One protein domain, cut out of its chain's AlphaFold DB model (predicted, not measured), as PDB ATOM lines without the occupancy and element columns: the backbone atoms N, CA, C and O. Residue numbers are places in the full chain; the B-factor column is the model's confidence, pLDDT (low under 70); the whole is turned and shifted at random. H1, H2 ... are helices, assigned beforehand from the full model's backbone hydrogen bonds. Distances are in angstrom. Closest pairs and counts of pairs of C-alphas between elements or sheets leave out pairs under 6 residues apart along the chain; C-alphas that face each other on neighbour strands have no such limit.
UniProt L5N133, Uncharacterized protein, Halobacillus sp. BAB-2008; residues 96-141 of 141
ATOM      1  N   ILE A  96       0.707 -35.101 -41.110       90.75
ATOM      2  CA  ILE A  96       0.966 -34.574 -39.763       90.75
ATOM      3  C   ILE A  96       2.329 -34.984 -39.186       90.75
ATOM      4  O   ILE A  96       2.998 -34.170 -38.553       90.75
ATOM      5  N   GLY A  97       2.782 -36.215 -39.459       87.50
ATOM      6  CA  GLY A  97       4.073 -36.720 -38.983       87.50
ATOM      7  C   GLY A  97       5.259 -35.926 -39.536       87.50
ATOM      8  O   GLY A  97       6.125 -35.506 -38.775       87.50
ATOM      9  N   ARG A  98       5.266 -35.659 -40.849       89.19
ATOM     10  CA  ARG A  98       6.293 -34.822 -41.489       89.19
ATOM     11  C   ARG A  98       6.122 -33.353 -41.122       89.19
ATOM     12  O   ARG A  98       7.108 -32.667 -40.893       89.19
ATOM     13  N   THR A  99       4.885 -32.869 -41.086       92.69
ATOM     14  CA  THR A  99       4.570 -31.482 -40.736       92.69
ATOM     15  C   THR A  99       5.165 -31.132 -39.372       92.69
ATOM     16  O   THR A  99       5.924 -30.175 -39.255       92.69
ATOM     17  N   PHE A 100       4.915 -31.939 -38.341       91.56
ATOM     18  CA  PHE A 100       5.430 -31.650 -37.000       91.56
ATOM     19  C   PHE A 100       6.932 -31.893 -36.843       91.56
ATOM     20  O   PHE A 100       7.522 -31.346 -35.919       91.56
ATOM     21  N   SER A 101       7.573 -32.664 -37.731       90.88
ATOM     22  CA  SER A 101       9.025 -32.859 -37.675       90.88
ATOM     23  C   SER A 101       9.827 -31.691 -38.255       90.88
ATOM     24  O   SER A 101      11.030 -31.632 -38.026       90.88
ATOM     25  N   ILE A 102       9.207 -30.813 -39.054       94.44
ATOM     26  CA  ILE A 102       9.906 -29.712 -39.746       94.44
ATOM     27  C   ILE A 102       9.485 -28.319 -39.271       94.44
ATOM     28  O   ILE A 102      10.227 -27.364 -39.486       94.44
ATOM     29  N   LEU A 103       8.296 -28.185 -38.679       94.94
ATOM     30  CA  LEU A 103       7.768 -26.895 -38.243       94.94
ATOM     31  C   LEU A 103       8.233 -26.538 -36.831       94.94
ATOM     32  O   LEU A 103       8.380 -27.400 -35.964       94.94
ATOM     33  N   ASN A 104       8.413 -25.242 -36.586       96.06
ATOM     34  CA  ASN A 104       8.679 -24.716 -35.251       96.06
ATOM     35  C   ASN A 104       7.381 -24.586 -34.420       96.06
ATOM     36  O   ASN A 104       6.268 -24.803 -34.907       96.06
ATOM     37  N   LYS A 105       7.516 -24.217 -33.138       94.38
ATOM     38  CA  LYS A 105       6.377 -24.108 -32.205       94.38
ATOM     39  C   LYS A 105       5.320 -23.090 -32.651       94.38
ATOM     40  O   LYS A 105       4.133 -23.352 -32.476       94.38
ATOM     41  N   GLU A 106       5.734 -21.963 -33.219       96.44
ATOM     42  CA  GLU A 106       4.826 -20.904 -33.677       96.44
ATOM     43  C   GLU A 106       3.994 -21.387 -34.865       96.44
ATOM     44  O   GLU A 106       2.768 -21.319 -34.835       96.44
ATOM     45  N   GLN A 107       4.641 -22.005 -35.853       96.12
ATOM     46  CA  GLN A 107       3.976 -22.577 -37.023       96.12
ATOM     47  C   GLN A 107       2.994 -23.697 -36.645       96.12
ATOM     48  O   GLN A 107       1.897 -23.789 -37.199       96.12
ATOM     49  N   ILE A 108       3.349 -24.540 -35.669       95.38
ATOM     50  CA  ILE A 108       2.433 -25.558 -35.131       95.38
ATOM     51  C   ILE A 108       1.226 -24.894 -34.451       95.38
ATOM     52  O   ILE A 108       0.096 -25.354 -34.630       95.38
ATOM     53  N   SER A 109       1.444 -23.808 -33.704       96.31
ATOM     54  CA  SER A 109       0.367 -23.034 -33.079       96.31
ATOM     55  C   SER A 109      -0.597 -22.460 -34.125       96.31
ATOM     56  O   SER A 109      -1.812 -22.616 -34.002       96.31
ATOM     57  N   GLU A 110      -0.080 -21.897 -35.219       97.06
ATOM     58  CA  GLU A 110      -0.909 -21.394 -36.320       97.06
ATOM     59  C   GLU A 110      -1.747 -22.490 -36.991       97.06
ATOM     60  O   GLU A 110      -2.926 -22.278 -37.291       97.06
ATOM     61  N   LEU A 111      -1.163 -23.670 -37.227       97.25
ATOM     62  CA  LEU A 111      -1.897 -24.807 -37.787       97.25
ATOM     63  C   LEU A 111      -3.002 -25.276 -36.845       97.25
ATOM     64  O   LEU A 111      -4.113 -25.568 -37.289       97.25
ATOM     65  N   LYS A 112      -2.730 -25.313 -35.543       97.62
ATOM     66  CA  LYS A 112      -3.731 -25.648 -34.531       97.62
ATOM     67  C   LYS A 112      -4.887 -24.648 -34.519       97.62
ATOM     68  O   LYS A 112      -6.040 -25.072 -34.526       97.62
ATOM     69  N   LEU A 113      -4.604 -23.344 -34.565       98.19
ATOM     70  CA  LEU A 113      -5.644 -22.313 -34.675       98.19
ATOM     71  C   LEU A 113      -6.473 -22.486 -35.953       98.19
ATOM     72  O   LEU A 113      -7.698 -22.354 -35.924       98.19
ATOM     73  N   HIS A 114      -5.827 -22.842 -37.068       98.31
ATOM     74  CA  HIS A 114      -6.527 -23.172 -38.305       98.31
ATOM     75  C   HIS A 114      -7.462 -24.376 -38.125       98.31
ATOM     76  O   HIS A 114      -8.636 -24.288 -38.479       98.31
ATOM     77  N   PHE A 115      -6.984 -25.469 -37.529       98.31
ATOM     78  CA  PHE A 115      -7.791 -26.663 -37.272       98.31
ATOM     79  C   PHE A 115      -9.020 -26.362 -36.412       98.31
ATOM     80  O   PHE A 115     -10.131 -26.756 -36.763       98.31
ATOM     81  N   ILE A 116      -8.817 -25.623 -35.319       98.06
ATOM     82  CA  ILE A 116      -9.875 -25.180 -34.405       98.06
ATOM     83  C   ILE A 116     -10.942 -24.388 -35.161       98.06
ATOM     84  O   ILE A 116     -12.125 -24.712 -35.067       98.06
ATOM     85  N   LYS A 117     -10.531 -23.404 -35.971       98.38
ATOM     86  CA  LYS A 117     -11.450 -22.588 -36.773       98.38
ATOM     87  C   LYS A 117     -12.253 -23.430 -37.764       98.38
ATOM     88  O   LYS A 117     -13.460 -23.247 -37.882       98.38
ATOM     89  N   VAL A 118     -11.598 -24.338 -38.487       98.38
ATOM     90  CA  VAL A 118     -12.242 -25.147 -39.536       98.38
ATOM     91  C   VAL A 118     -13.249 -26.135 -38.958       98.38
ATOM     92  O   VAL A 118     -14.313 -26.349 -39.539       98.38
ATOM     93  N   ASN A 119     -12.924 -26.724 -37.809       98.00
ATOM     94  CA  ASN A 119     -13.763 -27.722 -37.157       98.00
ATOM     95  C   ASN A 119     -14.733 -27.147 -36.125       98.00
ATOM     96  O   ASN A 119     -15.557 -27.903 -35.617       98.00
ATOM     97  N   ASN A 120     -14.648 -25.847 -35.827       97.00
ATOM     98  CA  ASN A 120     -15.405 -25.196 -34.761       97.00
ATOM     99  C   ASN A 120     -15.322 -25.979 -33.435       97.00
ATOM    100  O   ASN A 120     -16.339 -26.307 -32.825       97.00
ATOM    101  N   CYS A 121     -14.103 -26.350 -33.032       95.94
ATOM    102  CA  CYS A 121     -13.851 -27.163 -31.838       95.94
ATOM    103  C   CYS A 121     -12.979 -26.422 -30.821       95.94
ATOM    104  O   CYS A 121     -12.328 -25.436 -31.154       95.94
ATOM    105  N   SER A 122     -12.918 -26.904 -29.580       96.38
ATOM    106  CA  SER A 122     -11.994 -26.338 -28.597       96.38
ATOM    107  C   SER A 122     -10.551 -26.794 -28.843       96.38
ATOM    108  O   SER A 122     -10.270 -27.764 -29.555       96.38
ATOM    109  N   GLU A 123      -9.606 -26.107 -28.205       96.06
ATOM    110  CA  GLU A 123      -8.214 -26.551 -28.142       96.06
ATOM    111  C   GLU A 123      -8.063 -27.920 -27.456       96.06
ATOM    112  O   GLU A 123      -7.261 -28.749 -27.893       96.06
ATOM    113  N   ASP A 124      -8.849 -28.180 -26.413       95.81
ATOM    114  CA  ASP A 124      -8.861 -29.469 -25.723       95.81
ATOM    115  C   ASP A 124      -9.366 -30.594 -26.645       95.81
ATOM    116  O   ASP A 124      -8.767 -31.672 -26.686       95.81
ATOM    117  N   ASP A 125     -10.380 -30.327 -27.476       95.69
ATOM    118  CA  ASP A 125     -10.853 -31.280 -28.486       95.69
ATOM    119  C   ASP A 125      -9.761 -31.628 -29.498       95.69
ATOM    120  O   ASP A 125      -9.553 -32.809 -29.793       95.69
ATOM    121  N   PHE A 126      -9.033 -30.622 -29.994       95.81
ATOM    122  CA  PHE A 126      -7.895 -30.832 -30.889       95.81
ATOM    123  C   PHE A 126      -6.820 -31.702 -30.232       95.81
ATOM    124  O   PHE A 126      -6.395 -32.704 -30.811       95.81
ATOM    125  N   ASN A 127      -6.407 -31.365 -29.007       94.81
ATOM    126  CA  ASN A 127      -5.370 -32.102 -28.285       94.81
ATOM    127  C   ASN A 127      -5.795 -33.557 -28.023       94.81
ATOM    128  O   ASN A 127      -5.001 -34.484 -28.217       94.81
ATOM    129  N   LYS A 128      -7.055 -33.781 -27.630       95.12
ATOM    130  CA  LYS A 128      -7.625 -35.122 -27.442       95.12
ATOM    131  C   LYS A 128      -7.677 -35.900 -28.755       95.12
ATOM    132  O   LYS A 128      -7.292 -37.069 -28.767       95.12
ATOM    133  N   TYR A 129      -8.090 -35.264 -29.854       95.19
ATOM    134  CA  TYR A 129      -8.155 -35.899 -31.171       95.19
ATOM    135  C   TYR A 129      -6.766 -36.291 -31.683       95.19
ATOM    136  O   TYR A 129      -6.554 -37.445 -32.061       95.19
ATOM    137  N   LEU A 130      -5.796 -35.379 -31.603       93.75
ATOM    138  CA  LEU A 130      -4.404 -35.640 -31.963       93.75
ATOM    139  C   LEU A 130      -3.813 -36.774 -31.114       93.75
ATOM    140  O   LEU A 130      -3.214 -37.704 -31.653       93.75
ATOM    141  N   LYS A 131      -4.020 -36.752 -29.790       93.06
ATOM    142  CA  LYS A 131      -3.555 -37.817 -28.888       93.06
ATOM    143  C   LYS A 131      -4.179 -39.168 -29.239       93.06
ATOM    144  O   LYS A 131      -3.466 -40.170 -29.297       93.06
ATOM    145  N   ALA A 132      -5.487 -39.202 -29.497       91.69
ATOM    146  CA  ALA A 132      -6.190 -40.412 -29.909       91.69
ATOM    147  C   ALA A 132      -5.629 -40.958 -31.234       91.69
ATOM    148  O   ALA A 132      -5.312 -42.146 -31.316       91.69
ATOM    149  N   PHE A 133      -5.419 -40.093 -32.229       91.44
ATOM    150  CA  PHE A 133      -4.835 -40.449 -33.522       91.44
ATOM    151  C   PHE A 133      -3.422 -41.040 -33.381       91.44
ATOM    152  O   PHE A 133      -3.166 -42.156 -33.834       91.44
ATOM    153  N   LEU A 134      -2.524 -40.353 -32.667       87.56
ATOM    154  CA  LEU A 134      -1.151 -40.818 -32.440       87.56
ATOM    155  C   LEU A 134      -1.101 -42.139 -31.657       87.56
ATOM    156  O   LEU A 134      -0.265 -42.997 -31.940       87.56
ATOM    157  N   SER A 135      -2.012 -42.338 -30.697       86.56
ATOM    158  CA  SER A 135      -2.104 -43.598 -29.947       86.56
ATOM    159  C   SER A 135      -2.526 -44.782 -30.820       86.56
ATOM    160  O   SER A 135      -2.072 -45.899 -30.587       86.56
ATOM    161  N   LYS A 136      -3.358 -44.541 -31.844       81.94
ATOM    162  CA  LYS A 136      -3.779 -45.565 -32.805       81.94
ATOM    163  C   LYS A 136      -2.622 -45.970 -33.714       81.94
ATOM    164  O   LYS A 136      -2.427 -47.159 -33.919       81.94
ATOM    165  N   ILE A 137      -1.830 -45.008 -34.194       77.00
ATOM    166  CA  ILE A 137      -0.658 -45.293 -35.039       77.00
ATOM    167  C   ILE A 137       0.373 -46.136 -34.288       77.00
ATOM    168  O   ILE A 137       0.830 -47.136 -34.821       77.00
ATOM    169  N   ARG A 138       0.689 -45.795 -33.031       63.47
ATOM    170  CA  ARG A 138       1.644 -46.567 -32.208       63.47
ATOM    171  C   ARG A 138       1.222 -48.012 -31.924       63.47
ATOM    172  O   ARG A 138       2.031 -48.770 -31.420       63.47
ATOM    173  N   ARG A 139      -0.044 -48.369 -32.152       60.69
ATOM    174  CA  ARG A 139      -0.549 -49.747 -32.015       60.69
ATOM    175  C   ARG A 139      -0.536 -50.518 -33.340       60.69
ATOM    176  O   ARG A 139      -0.876 -51.694 -33.340       60.69
ATOM    177  N   LEU A 140      -0.242 -49.841 -34.450       51.09
ATOM    178  CA  LEU A 140      -0.225 -50.384 -35.813       51.09
ATOM    179  C   LEU A 140       1.201 -50.494 -36.386       51.09
ATOM    180  O   LEU A 140       1.358 -50.936 -37.520       51.09
ATOM    181  N   VAL A 141       2.201 -50.064 -35.614       43.53
ATOM    182  CA  VAL A 141       3.645 -50.181 -35.861       43.53
ATOM    183  C   VAL A 141       4.227 -50.971 -34.702       43.53
ATOM    184  O   VAL A 141       5.107 -51.814 -34.957       43.53
TER     185      VAL A 141
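This is residues 96 to 141 of the 141 residues of an uncharacterized protein of Halobacillus sp. BAB-2008 (UniProt L5N133). Two long helices, H2 and H3, make an L, meeting where H2 ends and H3 begins, and the short helix H1 folds back beside the first part of H2, on the side to which H3 reaches. The L is open, H1 and H3 being apart, and the last residues, 135 to 141, stand free at the far end of H3. The printed part has 46 residues with three named helices, in the order H1, H2, H3, and no named strand; the class is all helix. It is only just loose, close to compact, with a radius of gyration of the C-alphas of 11.5 A and spans of 31 by 24 by 13 A.

Find C-alpha 105 at (6.377, -24.108, -32.205); from there H2, residues 105 to 119, runs 21.1 A to C-alpha 119 at (-13.763, -27.722, -37.157). H3, residues 123 to 137, runs 21.4 A and ends at C-alpha 137 at (-0.658, -45.293, -35.039). Go back to Ile 96 for H1, residues 96 to 102, 10.2 A long.

Look first at Ile 116 and Glu 123, whose C-alphas, 6.6 A apart, are the closest of H2 and H3. These helices touch, H2 with residues 112 to 116 alone and H3 with residues 123 to 126 alone, and they are about perpendicular, at 79 degrees. H1 and H2 are close but not clearly touching; their closest C-alphas, those of Phe 100 and Ile 108, are 7.0 A apart. They run opposite ways at a shallow tilt of 25 degrees. In H1, H2 and H3 every O i to N i+4 pair is within hydrogen-bond range.

The two C-alphas farthest apart, those of Lys 117 and Val 141, are 31.5 A apart. The printed part has no cut, and both links, H1 to H2 and H2 to H3, are tight. Mean pLDDT of the printed part is 90.6; look to residues 138 to 141 for values under 70.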